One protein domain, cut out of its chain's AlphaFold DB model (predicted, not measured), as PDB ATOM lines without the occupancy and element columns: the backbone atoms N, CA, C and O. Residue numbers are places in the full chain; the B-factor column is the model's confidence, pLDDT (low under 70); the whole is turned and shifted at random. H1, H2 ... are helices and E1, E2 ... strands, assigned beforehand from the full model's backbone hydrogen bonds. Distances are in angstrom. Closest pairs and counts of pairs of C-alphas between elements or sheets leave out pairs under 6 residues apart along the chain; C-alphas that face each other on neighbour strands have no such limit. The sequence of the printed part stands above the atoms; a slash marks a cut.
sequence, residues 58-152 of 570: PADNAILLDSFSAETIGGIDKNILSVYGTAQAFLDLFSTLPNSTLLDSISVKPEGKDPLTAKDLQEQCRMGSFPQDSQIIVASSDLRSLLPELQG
ATOM      1  N   PRO A  58     144.975 215.102 287.840       56.38
ATOM      2  CA  PRO A  58     144.956 214.568 289.196       56.38
ATOM      3  C   PRO A  58     145.017 213.038 289.149       56.38
ATOM      4  O   PRO A  58     144.279 212.406 288.388       56.38
ATOM      5  N   ALA A  59     145.919 212.464 289.951       63.12
ATOM      6  CA  ALA A  59     146.252 211.037 289.930       63.12
ATOM      7  C   ALA A  59     145.036 210.122 290.185       63.12
ATOM      8  O   ALA A  59     145.039 208.968 289.774       63.12
ATOM      9  N   ASP A  60     143.980 210.668 290.790       76.38
ATOM     10  CA  ASP A  60     142.723 209.991 291.121       76.38
ATOM     11  C   ASP A  60     141.934 209.483 289.892       76.38
ATOM     12  O   ASP A  60     141.059 208.632 290.029       76.38
ATOM     13  N   ASN A  61     142.237 209.977 288.682       90.75
ATOM     14  CA  ASN A  61     141.529 209.621 287.442       90.75
ATOM     15  C   ASN A  61     142.258 208.567 286.582       90.75
ATOM     16  O   ASN A  61     141.923 208.397 285.402       90.75
ATOM     17  N   ALA A  62     143.256 207.881 287.149       93.69
ATOM     18  CA  ALA A  62     144.106 206.906 286.473       93.69
ATOM     19  C   ALA A  62     144.099 205.536 287.174       93.69
ATOM     20  O   ALA A  62     144.099 205.456 288.398       93.69
ATOM     21  N   ILE A  63     144.157 204.450 286.397       96.25
ATOM     22  CA  ILE A  63     144.364 203.084 286.912       96.25
ATOM     23  C   ILE A  63     145.395 202.340 286.061       96.25
ATOM     24  O   ILE A  63     145.405 202.502 284.843       96.25
ATOM     25  N   LEU A  64     146.245 201.524 286.688       96.38
ATOM     26  CA  LEU A  64     147.111 200.564 286.001       96.38
ATOM     27  C   LEU A  64     146.400 199.206 285.922       96.38
ATOM     28  O   LEU A  64     145.904 198.720 286.936       96.38
ATOM     29  N   LEU A  65     146.373 198.598 284.736       96.69
ATOM     30  CA  LEU A  65     145.903 197.234 284.511       96.69
ATOM     31  C   LEU A  65     147.029 196.377 283.929       96.69
ATOM     32  O   LEU A  65     147.535 196.655 282.843       96.69
ATOM     33  N   ASP A  66     147.347 195.280 284.615       94.06
ATOM     34  CA  ASP A  66     148.292 194.268 284.123       94.06
ATOM     35  C   ASP A  66     147.684 193.395 283.011       94.06
ATOM     36  O   ASP A  66     148.401 192.771 282.232       94.06
ATOM     37  N   SER A  67     146.348 193.334 282.930       96.31
ATOM     38  CA  SER A  67     145.626 192.600 281.888       96.31
ATOM     39  C   SER A  67     144.296 193.264 281.529       96.31
ATOM     40  O   SER A  67     143.540 193.729 282.392       96.31
ATOM     41  N   PHE A  68     143.988 193.273 280.235       96.62
ATOM     42  CA  PHE A  68     142.724 193.765 279.711       96.62
ATOM     43  C   PHE A  68     141.791 192.576 279.452       96.62
ATOM     44  O   PHE A  68     142.056 191.734 278.598       96.62
ATOM     45  N   SER A  69     140.687 192.502 280.190       96.44
ATOM     46  CA  SER A  69     139.640 191.495 280.015       96.44
ATOM     47  C   SER A  69     138.259 192.150 280.079       96.44
ATOM     48  O   SER A  69     138.115 193.288 280.530       96.44
ATOM     49  N   ALA A  70     137.214 191.431 279.661       96.06
ATOM     50  CA  ALA A  70     135.834 191.911 279.786       96.06
ATOM     51  C   ALA A  70     135.455 192.264 281.241       96.06
ATOM     52  O   ALA A  70     134.627 193.144 281.470       96.06
ATOM     53  N   GLU A  71     136.065 191.580 282.212       96.06
ATOM     54  CA  GLU A  71     135.841 191.781 283.641       96.06
ATOM     55  C   GLU A  71     136.651 192.969 284.176       96.06
ATOM     56  O   GLU A  71     136.065 193.857 284.796       96.06
ATOM     57  N   THR A  72     137.954 193.068 283.864       96.75
ATOM     58  CA  THR A  72     138.775 194.204 284.327       96.75
ATOM     59  C   THR A  72     138.312 195.519 283.708       96.75
ATOM     60  O   THR A  72     138.157 196.498 284.431       96.75
ATOM     61  N   ILE A  73     137.978 195.533 282.410       96.81
ATOM     62  CA  ILE A  73     137.409 196.704 281.720       96.81
ATOM     63  C   ILE A  73     135.997 197.028 282.238       96.81
ATOM     64  O   ILE A  73     135.628 198.198 282.366       96.81
ATOM     65  N   GLY A  74     135.199 196.004 282.557       96.44
ATOM     66  CA  GLY A  74     133.850 196.164 283.104       96.44
ATOM     67  C   GLY A  74     133.835 196.755 284.516       96.44
ATOM     68  O   GLY A  74     132.910 197.494 284.852       96.44
ATOM     69  N   GLY A  75     134.866 196.462 285.315       96.44
ATOM     70  CA  GLY A  75     135.043 196.958 286.681       96.44
ATOM     71  C   GLY A  75     135.611 198.377 286.800       96.44
ATOM     72  O   GLY A  75     135.601 198.929 287.897       96.44
ATOM     73  N   ILE A  76     136.088 198.994 285.711       95.94
ATOM     74  CA  ILE A  76     136.640 200.360 285.752       95.94
ATOM     75  C   ILE A  76     135.532 201.350 286.140       95.94
ATOM     76  O   ILE A  76     134.515 201.450 285.444       95.94
ATOM     77  N   ASP A  77     135.753 202.151 287.186       96.38
ATOM     78  CA  ASP A  77     134.835 203.214 287.617       96.38
ATOM     79  C   ASP A  77     134.679 204.306 286.542       96.38
ATOM     80  O   ASP A  77     135.643 204.701 285.880       96.38
ATOM     81  N   LYS A  78     133.452 204.805 286.341       95.38
ATOM     82  CA  LYS A  78     133.115 205.793 285.298       95.38
ATOM     83  C   LYS A  78     133.921 207.092 285.380       95.38
ATOM     84  O   LYS A  78     134.068 207.739 284.349       95.38
ATOM     85  N   ASN A  79     134.435 207.441 286.557       95.44
ATOM     86  CA  ASN A  79     135.226 208.644 286.796       95.44
ATOM     87  C   ASN A  79     136.701 208.494 286.376       95.44
ATOM     88  O   ASN A  79     137.356 209.493 286.093       95.44
ATOM     89  N   ILE A  80     137.218 207.263 286.272       96.31
ATOM     90  CA  ILE A  80     138.561 207.001 285.734       96.31
ATOM     91  C   ILE A  80     138.551 207.356 284.246       96.31
ATOM     92  O   ILE A  80     137.743 206.817 283.487       96.31
ATOM     93  N   LEU A  81     139.451 208.241 283.821       96.06
ATOM     94  CA  LEU A  81     139.547 208.734 282.443       96.06
ATOM     95  C   LEU A  81     140.624 208.000 281.639       96.06
ATOM     96  O   LEU A  81     140.457 207.780 280.439       96.06
ATOM     97  N   SER A  82     141.715 207.608 282.297       96.75
ATOM     98  CA  SER A  82     142.892 207.025 281.650       96.75
ATOM     99  C   SER A  82     143.274 205.697 282.284       96.75
ATOM    100  O   SER A  82     143.261 205.537 283.504       96.75
ATOM    101  N   VAL A  83     143.630 204.743 281.436       97.25
ATOM    102  CA  VAL A  83     144.004 203.387 281.821       97.25
ATOM    103  C   VAL A  83     145.405 203.126 281.299       97.25
ATOM    104  O   VAL A  83     145.654 203.225 280.099       97.25
ATOM    105  N   TYR A  84     146.312 202.830 282.216       97.19
ATOM    106  CA  TYR A  84     147.697 202.488 281.951       97.19
ATOM    107  C   TYR A  84     147.804 200.966 281.843       97.19
ATOM    108  O   TYR A  84     147.098 200.243 282.546       97.19
ATOM    109  N   GLY A  85     148.693 200.472 280.991       97.31
ATOM    110  CA  GLY A  85     148.995 199.045 280.867       97.31
ATOM    111  C   GLY A  85     150.200 198.818 279.962       97.31
ATOM    112  O   GLY A  85     150.791 199.778 279.465       97.31
ATOM    113  N   THR A  86     150.572 197.562 279.730       97.94
ATOM    114  CA  THR A  86     151.604 197.219 278.737       97.94
ATOM    115  C   THR A  86     150.993 197.088 277.345       97.94
ATOM    116  O   THR A  86     149.824 196.714 277.195       97.94
ATOM    117  N   ALA A  87     151.784 197.356 276.305       97.62
ATOM    118  CA  ALA A  87     151.345 197.089 274.939       97.62
ATOM    119  C   ALA A  87     151.022 195.600 274.737       97.62
ATOM    120  O   ALA A  87     150.010 195.294 274.116       97.62
ATOM    121  N   GLN A  88     151.790 194.678 275.326       97.62
ATOM    122  CA  GLN A  88     151.528 193.240 275.229       97.62
ATOM    123  C   GLN A  88     150.126 192.857 275.714       97.62
ATOM    124  O   GLN A  88     149.365 192.267 274.950       97.62
ATOM    125  N   ALA A  89     149.742 193.267 276.927       97.44
ATOM    126  CA  ALA A  89     148.424 192.961 277.487       97.44
ATOM    127  C   ALA A  89     147.269 193.477 276.604       97.44
ATOM    128  O   ALA A  89     146.174 192.912 276.579       97.44
ATOM    129  N   PHE A  90     147.511 194.562 275.872       97.25
ATOM    130  CA  PHE A  90     146.560 195.183 274.960       97.25
ATOM    131  C   PHE A  90     146.529 194.507 273.573       97.25
ATOM    132  O   PHE A  90     145.471 194.400 272.957       97.25
ATOM    133  N   LEU A  91     147.649 193.948 273.102       96.56
ATOM    134  CA  LEU A  91     147.680 193.065 271.927       96.56
ATOM    135  C   LEU A  91     147.027 191.704 272.207       96.56
ATOM    136  O   LEU A  91     146.383 191.133 271.322       96.56
ATOM    137  N   ASP A  92     147.146 191.200 273.435       96.94
ATOM    138  CA  ASP A  92     146.461 189.984 273.879       96.94
ATOM    139  C   ASP A  92     144.935 190.186 273.853       96.94
ATOM    140  O   ASP A  92     144.209 189.341 273.323       96.94
ATOM    141  N   LEU A  93     144.443 191.360 274.279       96.06
ATOM    142  CA  LEU A  93     143.038 191.760 274.112       96.06
ATOM    143  C   LEU A  93     142.598 191.705 272.639       96.06
ATOM    144  O   LEU A  93     141.550 191.138 272.329       96.06
ATOM    145  N   PHE A  94     143.395 192.241 271.713       92.81
ATOM    146  CA  PHE A  94     143.067 192.226 270.279       92.81
ATOM    147  C   PHE A  94     143.103 190.841 269.655       92.81
ATOM    148  O   PHE A  94     142.326 190.558 268.743       92.81
ATOM    149  N   SER A  95     143.925 189.946 270.193       94.44
ATOM    150  CA  SER A  95     143.937 188.538 269.797       94.44
ATOM    151  C   SER A  95     142.605 187.841 270.127       94.44
ATOM    152  O   SER A  95     142.226 186.897 269.435       94.44
ATOM    153  N   THR A  96     141.834 188.345 271.104       95.00
ATOM    154  CA  THR A  96     140.453 187.890 271.377       95.00
ATOM    155  C   THR A  96     139.389 188.533 270.472       95.00
ATOM    156  O   THR A  96     138.289 187.993 270.343       95.00
ATOM    157  N   LEU A  97     139.711 189.646 269.797       94.25
ATOM    158  CA  LEU A  97     138.796 190.451 268.975       94.25
ATOM    159  C   LEU A  97     139.269 190.631 267.509       94.25
ATOM    160  O   LEU A  97     139.285 191.753 266.998       94.25
ATOM    161  N   PRO A  98     139.589 189.554 266.762       90.44
ATOM    162  CA  PRO A  98     140.239 189.650 265.446       90.44
ATOM    163  C   PRO A  98     139.402 190.315 264.336       90.44
ATOM    164  O   PRO A  98     139.929 190.586 263.263       90.44
ATOM    165  N   ASN A  99     138.105 190.548 264.562       91.38
ATOM    166  CA  ASN A  99     137.181 191.160 263.595       91.38
ATOM    167  C   ASN A  99     136.538 192.458 264.120       91.38
ATOM    168  O   ASN A  99     135.520 192.893 263.580       91.38
ATOM    169  N   SER A 100     137.071 193.045 265.196       93.19
ATOM    170  CA  SER A 100     136.533 194.285 265.757       93.19
ATOM    171  C   SER A 100     136.860 195.477 264.857       93.19
ATOM    172  O   SER A 100     138.022 195.785 264.598       93.19
ATOM    173  N   THR A 101     135.826 196.181 264.396       93.69
ATOM    174  CA  THR A 101     135.977 197.451 263.663       93.69
ATOM    175  C   THR A 101     136.289 198.624 264.592       93.69
ATOM    176  O   THR A 101     136.717 199.679 264.134       93.69
ATOM    177  N   LEU A 102     136.085 198.458 265.903       93.62
ATOM    178  CA  LEU A 102     136.364 199.496 266.895       93.62
ATOM    179  C   LEU A 102     137.871 199.729 267.071       93.62
ATOM    180  O   LEU A 102     138.265 200.817 267.476       93.62
ATOM    181  N   LEU A 103     138.721 198.765 266.695       91.06
ATOM    182  CA  LEU A 103     140.185 198.894 266.762       91.06
ATOM    183  C   LEU A 103     140.730 200.042 265.899       91.06
ATOM    184  O   LEU A 103     141.727 200.656 266.263       91.06
ATOM    185  N   ASP A 104     140.059 200.377 264.795       94.56
ATOM    186  CA  ASP A 104     140.415 201.537 263.965       94.56
ATOM    187  C   ASP A 104     140.069 202.879 264.655       94.56
ATOM    188  O   ASP A 104     140.567 203.928 264.255       94.56
ATOM    189  N   SER A 105     139.212 202.862 265.687       95.62
ATOM    190  CA  SER A 105     138.717 204.055 266.399       95.62
ATOM    191  C   SER A 105     139.392 204.310 267.750       95.62
ATOM    192  O   SER A 105     139.288 205.415 268.274       95.62
ATOM    193  N   ILE A 106     140.054 203.307 268.336       96.75
ATOM    194  CA  ILE A 106     140.667 203.414 269.666       96.75
ATOM    195  C   ILE A 106     142.010 204.127 269.556       96.75
ATOM    196  O   ILE A 106     142.922 203.652 268.872       96.75
ATOM    197  N   SER A 107     142.141 205.245 270.272       97.19
ATOM    198  CA  SER A 107     143.404 205.972 270.366       97.19
ATOM    199  C   SER A 107     144.216 205.481 271.559       97.19
ATOM    200  O   SER A 107     143.735 205.415 272.692       97.19
ATOM    201  N   VAL A 108     145.475 205.148 271.298       97.38
ATOM    202  CA  VAL A 108     146.441 204.717 272.304       97.38
ATOM    203  C   VAL A 108     147.584 205.706 272.308       97.38
ATOM    204  O   VAL A 108     148.189 205.958 271.270       97.38
ATOM    205  N   LYS A 109     147.919 206.246 273.476       97.75
ATOM    206  CA  LYS A 109     149.093 207.095 273.643       97.75
ATOM    207  C   LYS A 109     150.215 206.275 274.282       97.75
ATOM    208  O   LYS A 109     150.133 205.996 275.478       97.75
ATOM    209  N   PRO A 110     151.252 205.873 273.530       96.62
ATOM    210  CA  PRO A 110     152.420 205.253 274.130       96.62
ATOM    211  C   PRO A 110     153.195 206.279 274.957       96.62
ATOM    212  O   PRO A 110     153.190 207.473 274.646       96.62
ATOM    213  N   GLU A 111     153.881 205.819 276.000       92.94
ATOM    214  CA  GLU A 111     154.708 206.695 276.829       92.94
ATOM    215  C   GLU A 111     155.757 207.438 275.975       92.94
ATOM    216  O   GLU A 111     156.444 206.847 275.137       92.94
ATOM    217  N   GLY A 112     155.824 208.765 276.127       91.88
ATOM    218  CA  GLY A 112     156.741 209.629 275.374       91.88
ATOM    219  C   GLY A 112     156.490 209.753 273.861       91.88
ATOM    220  O   GLY A 112     157.332 210.333 273.176       91.88
ATOM    221  N   LYS A 113     155.377 209.239 273.314       94.75
ATOM    222  CA  LYS A 113     155.061 209.304 271.871       94.75
ATOM    223  C   LYS A 113     153.714 209.971 271.581       94.75
ATOM    224  O   LYS A 113     152.864 210.135 272.462       94.75
ATOM    225  N   ASP A 114     153.532 210.358 270.320       96.56
ATOM    226  CA  ASP A 114     152.246 210.819 269.804       96.56
ATOM    227  C   ASP A 114     151.185 209.704 269.869       96.56
ATOM    228  O   ASP A 114     151.536 208.520 269.797       96.56
ATOM    229  N   PRO A 115     149.888 210.047 270.002       97.12
ATOM    230  CA  PRO A 115     148.815 209.064 269.953       97.12
ATOM    231  C   PRO A 115     148.790 208.318 268.614       97.12
ATOM    232  O   PRO A 115     148.810 208.925 267.545       97.12
ATOM    233  N   LEU A 116     148.702 206.996 268.693       97.25
ATOM    234  CA  LEU A 116     148.580 206.065 267.577       97.25
ATOM    235  C   LEU A 116     147.180 205.443 267.592       97.25
ATOM    236  O   LEU A 116     146.530 205.402 268.641       97.25
ATOM    237  N   THR A 117     146.708 204.909 266.464       97.12
ATOM    238  CA  THR A 117     145.559 203.996 266.537       97.12
ATOM    239  C   THR A 117     146.003 202.664 267.140       97.12
ATOM    240  O   THR A 117     147.163 202.252 267.036       97.12
ATOM    241  N   ALA A 118     145.067 201.953 267.758       96.44
ATOM    242  CA  ALA A 118     145.275 200.596 268.252       96.44
ATOM    243  C   ALA A 118     145.845 199.634 267.183       96.44
ATOM    244  O   ALA A 118     146.667 198.767 267.491       96.44
ATOM    245  N   LYS A 119     145.459 199.823 265.919       95.56
ATOM    246  CA  LYS A 119     145.963 199.067 264.767       95.56
ATOM    247  C   LYS A 119     147.385 199.452 264.367       95.56
ATOM    248  O   LYS A 119     148.198 198.557 264.149       95.56
ATOM    249  N   ASP A 120     147.715 200.745 264.348       96.75
ATOM    250  CA  ASP A 120     149.093 201.200 264.106       96.75
ATOM    251  C   ASP A 120     150.037 200.671 265.193       96.75
ATOM    252  O   ASP A 120     151.153 200.250 264.898       96.75
ATOM    253  N   LEU A 121     149.583 200.641 266.452       96.94
ATOM    254  CA  LEU A 121     150.336 200.049 267.558       96.94
ATOM    255  C   LEU A 121     150.569 198.547 267.337       96.94
ATOM    256  O   LEU A 121     151.695 198.078 267.509       96.94
ATOM    257  N   GLN A 122     149.544 197.797 266.914       96.12
ATOM    258  CA  GLN A 122     149.678 196.379 266.569       96.12
ATOM    259  C   GLN A 122     150.670 196.157 265.419       96.12
ATOM    260  O   GLN A 122     151.502 195.250 265.498       96.12
ATOM    261  N   GLU A 123     150.628 196.986 264.374       96.50
ATOM    262  CA  GLU A 123     151.565 196.894 263.255       96.50
ATOM    263  C   GLU A 123     152.999 197.251 263.681       96.50
ATOM    264  O   GLU A 123     153.928 196.510 263.360       96.50
ATOM    265  N   GLN A 124     153.197 198.299 264.486       97.19
ATOM    266  CA  GLN A 124     154.515 198.664 265.023       97.19
ATOM    267  C   GLN A 124     155.104 197.587 265.944       97.19
ATOM    268  O   GLN A 124     156.286 197.255 265.824       97.19
ATOM    269  N   CYS A 125     154.294 196.982 266.817       96.69
ATOM    270  CA  CYS A 125     154.738 195.864 267.653       96.69
ATOM    271  C   CYS A 125     155.112 194.645 266.797       96.69
ATOM    272  O   CYS A 125     156.153 194.028 267.012       96.69
ATOM    273  N   ARG A 126     154.315 194.334 265.766       96.69
ATOM    274  CA  ARG A 126     154.597 193.253 264.807       96.69
ATOM    275  C   ARG A 126     155.857 193.508 263.968       96.69
ATOM    276  O   ARG A 126     156.546 192.554 263.615       96.69
ATOM    277  N   MET A 127     156.161 194.763 263.640       97.44
ATOM    278  CA  MET A 127     157.407 195.161 262.973       97.44
ATOM    279  C   MET A 127     158.614 195.218 263.926       97.44
ATOM    280  O   MET A 127     159.733 195.427 263.464       97.44
ATOM    281  N   GLY A 128     158.410 195.066 265.239       97.25
ATOM    282  CA  GLY A 128     159.453 195.239 266.252       97.25
ATOM    283  C   GLY A 128     159.922 196.690 266.432       97.25
ATOM    284  O   GLY A 128     160.932 196.920 267.091       97.25
ATOM    285  N   SER A 129     159.214 197.678 265.870       97.25
ATOM    286  CA  SER A 129     159.520 199.106 266.053       97.25
ATOM    287  C   SER A 129     158.960 199.677 267.360       97.25
ATOM    288  O   SER A 129     159.351 200.770 267.785       97.25
ATOM    289  N   PHE A 130     158.076 198.929 268.024       97.06
ATOM    290  CA  PHE A 130     157.552 199.240 269.345       97.06
ATOM    291  C   PHE A 130     157.734 198.037 270.294       97.06
ATOM    292  O   PHE A 130     157.244 196.952 269.973       97.06
ATOM    293  N   PRO A 131     158.432 198.178 271.442       97.12
ATOM    294  CA  PRO A 131     158.619 197.070 272.377       97.12
ATOM    295  C   PRO A 131     157.305 196.694 273.075       97.12
ATOM    296  O   PRO A 131     156.603 197.565 273.590       97.12
ATOM    297  N   GLN A 132     157.002 195.399 273.138       96.81
ATOM    298  CA  GLN A 132     155.774 194.854 273.736       96.81
ATOM    299  C   GLN A 132     155.622 195.186 275.236       96.81
ATOM    300  O   GLN A 132     154.510 195.435 275.700       96.81
ATOM    301  N   ASP A 133     156.729 195.285 275.975       96.88
ATOM    302  CA  ASP A 133     156.733 195.611 277.410       96.88
ATOM    303  C   ASP A 133     156.565 197.114 277.715       96.88
ATOM    304  O   ASP A 133     156.510 197.511 278.880       96.88
ATOM    305  N   SER A 134     156.500 197.978 276.693       97.06
ATOM    306  CA  SER A 134     156.378 199.430 276.906       97.06
ATOM    307  C   SER A 134     155.015 199.801 277.487       97.06
ATOM    308  O   SER A 134     153.992 199.215 277.115       97.06
ATOM    309  N   GLN A 135     154.985 200.837 278.328       97.38
ATOM    310  CA  GLN A 135     153.735 201.369 278.859       97.38
ATOM    311  C   GLN A 135     152.952 202.148 277.795       97.38
ATOM    312  O   GLN A 135     153.498 202.891 276.970       97.38
ATOM    313  N   ILE A 136     151.636 201.969 277.840       97.69
ATOM    314  CA  ILE A 136     150.654 202.660 277.014       97.69
ATOM    315  C   ILE A 136     149.542 203.234 277.891       97.69
ATOM    316  O   ILE A 136     149.228 202.700 278.956       97.69
ATOM    317  N   ILE A 137     148.926 204.308 277.408       97.62
ATOM    318  CA  ILE A 137     147.775 204.961 278.024       97.62
ATOM    319  C   ILE A 137     146.612 204.888 277.037       97.62
ATOM    320  O   ILE A 137     146.729 205.334 275.893       97.62
ATOM    321  N   VAL A 138     145.480 204.350 277.479       97.62
ATOM    322  CA  VAL A 138     144.243 204.232 276.696       97.62
ATOM    323  C   VAL A 138     143.123 204.969 277.426       97.62
ATOM    324  O   VAL A 138     143.059 204.958 278.659       97.62
ATOM    325  N   ALA A 139     142.225 205.625 276.692       97.50
ATOM    326  CA  ALA A 139     141.050 206.241 277.300       97.50
ATOM    327  C   ALA A 139     140.077 205.165 277.824       97.50
ATOM    328  O   ALA A 139     139.814 204.156 277.164       97.50
ATOM    329  N   SER A 140     139.500 205.375 279.010       97.06
ATOM    330  CA  SER A 140     138.553 204.411 279.596       97.06
ATOM    331  C   SER A 140     137.249 204.299 278.791       97.06
ATOM    332  O   SER A 140     136.616 203.243 278.783       97.06
ATOM    333  N   SER A 141     136.857 205.363 278.081       96.94
ATOM    334  CA  SER A 141     135.755 205.387 277.106       96.94
ATOM    335  C   SER A 141     135.945 204.364 275.991       96.94
ATOM    336  O   SER A 141     135.011 203.654 275.615       96.94
ATOM    337  N   ASP A 142     137.170 204.274 275.494       97.19
ATOM    338  CA  ASP A 142     137.537 203.522 274.304       97.19
ATOM    339  C   ASP A 142     137.581 202.030 274.645       97.19
ATOM    340  O   ASP A 142     136.938 201.213 273.987       97.19
ATOM    341  N   LEU A 143     138.204 201.687 275.779       96.62
ATOM    342  CA  LEU A 143     138.156 200.337 276.345       96.62
ATOM    343  C   LEU A 143     136.719 199.892 276.649       96.62
ATOM    344  O   LEU A 143     136.330 198.780 276.292       96.62
ATOM    345  N   ARG A 144     135.885 200.754 277.251       96.19
ATOM    346  CA  ARG A 144     134.470 200.417 277.495       96.19
ATOM    347  C   ARG A 144     133.668 200.229 276.214       96.19
ATOM    348  O   ARG A 144     132.701 199.471 276.234       96.19
ATOM    349  N   SER A 145     134.059 200.869 275.117       96.12
ATOM    350  CA  SER A 145     133.402 200.677 273.822       96.12
ATOM    351  C   SER A 145     133.610 199.255 273.281       96.12
ATOM    352  O   SER A 145     132.743 198.761 272.567       96.12
ATOM    353  N   LEU A 146     134.668 198.546 273.707       95.69
ATOM    354  CA  LEU A 146     134.891 197.123 273.402       95.69
ATOM    355  C   LEU A 146     134.036 196.152 274.237       95.69
ATOM    356  O   LEU A 146     133.881 194.997 273.842       95.69
ATOM    357  N   LEU A 147     133.462 196.571 275.377       96.00
ATOM    358  CA  LEU A 147     132.714 195.670 276.275       96.00
ATOM    359  C   LEU A 147     131.590 194.865 275.597       96.00
ATOM    360  O   LEU A 147     131.461 193.684 275.924       96.00
ATOM    361  N   PRO A 148     130.768 195.424 274.683       95.38
ATOM    362  CA  PRO A 148     129.738 194.648 273.993       95.38
ATOM    363  C   PRO A 148     130.329 193.484 273.187       95.38
ATOM    364  O   PRO A 148     129.834 192.360 273.278       95.38
ATOM    365  N   GLU A 149     131.419 193.734 272.460       94.62
ATOM    366  CA  GLU A 149     132.089 192.731 271.627       94.62
ATOM    367  C   GLU A 149     132.807 191.679 272.484       94.62
ATOM    368  O   GLU A 149     132.619 190.482 272.263       94.62
ATOM    369  N   LEU A 150     133.528 192.108 273.529       93.94
ATOM    370  CA  LEU A 150     134.204 191.228 274.493       93.94
ATOM    371  C   LEU A 150     133.239 190.307 275.249       93.94
ATOM    372  O   LEU A 150     133.574 189.166 275.555       93.94
ATOM    373  N   GLN A 151     132.018 190.769 275.538       93.44
ATOM    374  CA  GLN A 151     130.981 189.951 276.176       93.44
ATOM    375  C   GLN A 151     130.319 188.946 275.215       93.44
ATOM    376  O   GLN A 151     129.328 188.313 275.583       93.44
ATOM    377  N   GLY A 152     130.786 188.834 273.964       89.25
ATOM    378  CA  GLY A 152     130.161 188.000 272.933       89.25
ATOM    379  C   GLY A 152     128.749 188.460 272.547       89.25
ATOM    380  O   GLY A 152     128.059 187.785 271.776       89.25
TER     381      GLY A 152
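What this domain is: This is residues 58 to 152 of the 570 residues of an uncharacterized protein of Lentisphaerae bacterium GWF2_52_8 (UniProt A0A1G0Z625). A small, twisted wall of four strands has one face covered by helices H2, H4 and H5, while its other face is bare of named helices. H2 stands up from the wall like a post, H4 runs along the edge strand E3, and H5 sits beside the strands, with the short helices H1 and H6 grouped near it, away from the wall. The 95 printed residues hold six named helices and four named strands, in the order E1 H1 E2 H2 H3 E3 H4 E4 H5 H6. The sheet has the order E1 E2 E4 E3 and is mixed; the class is mixed, helices and strands. The whole is compact, with a radius of gyration of the C-alphas of 12.3 A and spans of 34 by 34 by 21 A.

Where its parts are: E1, residues 62 to 64, begins at C-alpha 62 (144.106, 206.906, 286.473) and is 7.0 A long. H1 is residues 70 to 74, 5.7 A. E2, residues 82 to 86, is 13.4 A long, and H2, residues 87 to 96, follows directly with 14.7 A. H3 is residues 101 to 104, 6.0 A, and E3 is residues 107 to 110, 9.8 A. H4, residues 118 to 126, is 12.4 A long and begins at C-alpha 118 (145.275, 200.596, 268.252). E4, residues 135 to 139, is 13.7 A long, and H5, residues 140 to 145, 8.6 A. H6, residues 147 to 150, is 5.0 A long and ends at C-alpha 150 (134.204, 191.228, 274.493).

How they stand to each other: E1 and E2 are parallel, with N 84 and O 63 2.8 A apart, within hydrogen-bond range. E1, H1, E2 form a strand-helix-strand unit, two parallel neighbour strands with a helix between, with a right-handed crossover. E2 and E4 are antiparallel, with N 83 and O 138 at 2.8 A; E4 and E3 are antiparallel, with N 109 and O 137 at 2.8 A. E2, H2 H3, E3 form a split unit, with E4 between its strands and a right-handed crossover. Residues 116 to 117 pair antiparallel with residues 107 to 108 of E3. H2, H4 and H5 are on the same face; H5 has a height over the sheet of 8.0 A and lies over none of the strands. H3 touches H4, the closest C-alphas being Leu 103 and Ala 118, 5.6 A. H1 touches H6, closest at Ala 70 and Leu 150, C-alphas 5.6 A apart. Every O i to N i+4 pair is within hydrogen-bond range in H1, H2, H4 and H5; H3 and H6 are too short for such a pair.

The domain as a whole: The C-alphas farthest apart are those of Pro 58 and Asn 99, 35.5 A. The printed part has no cut, and no link is long. Its mean pLDDT is 94.9, with residues 58 to 59 under 70.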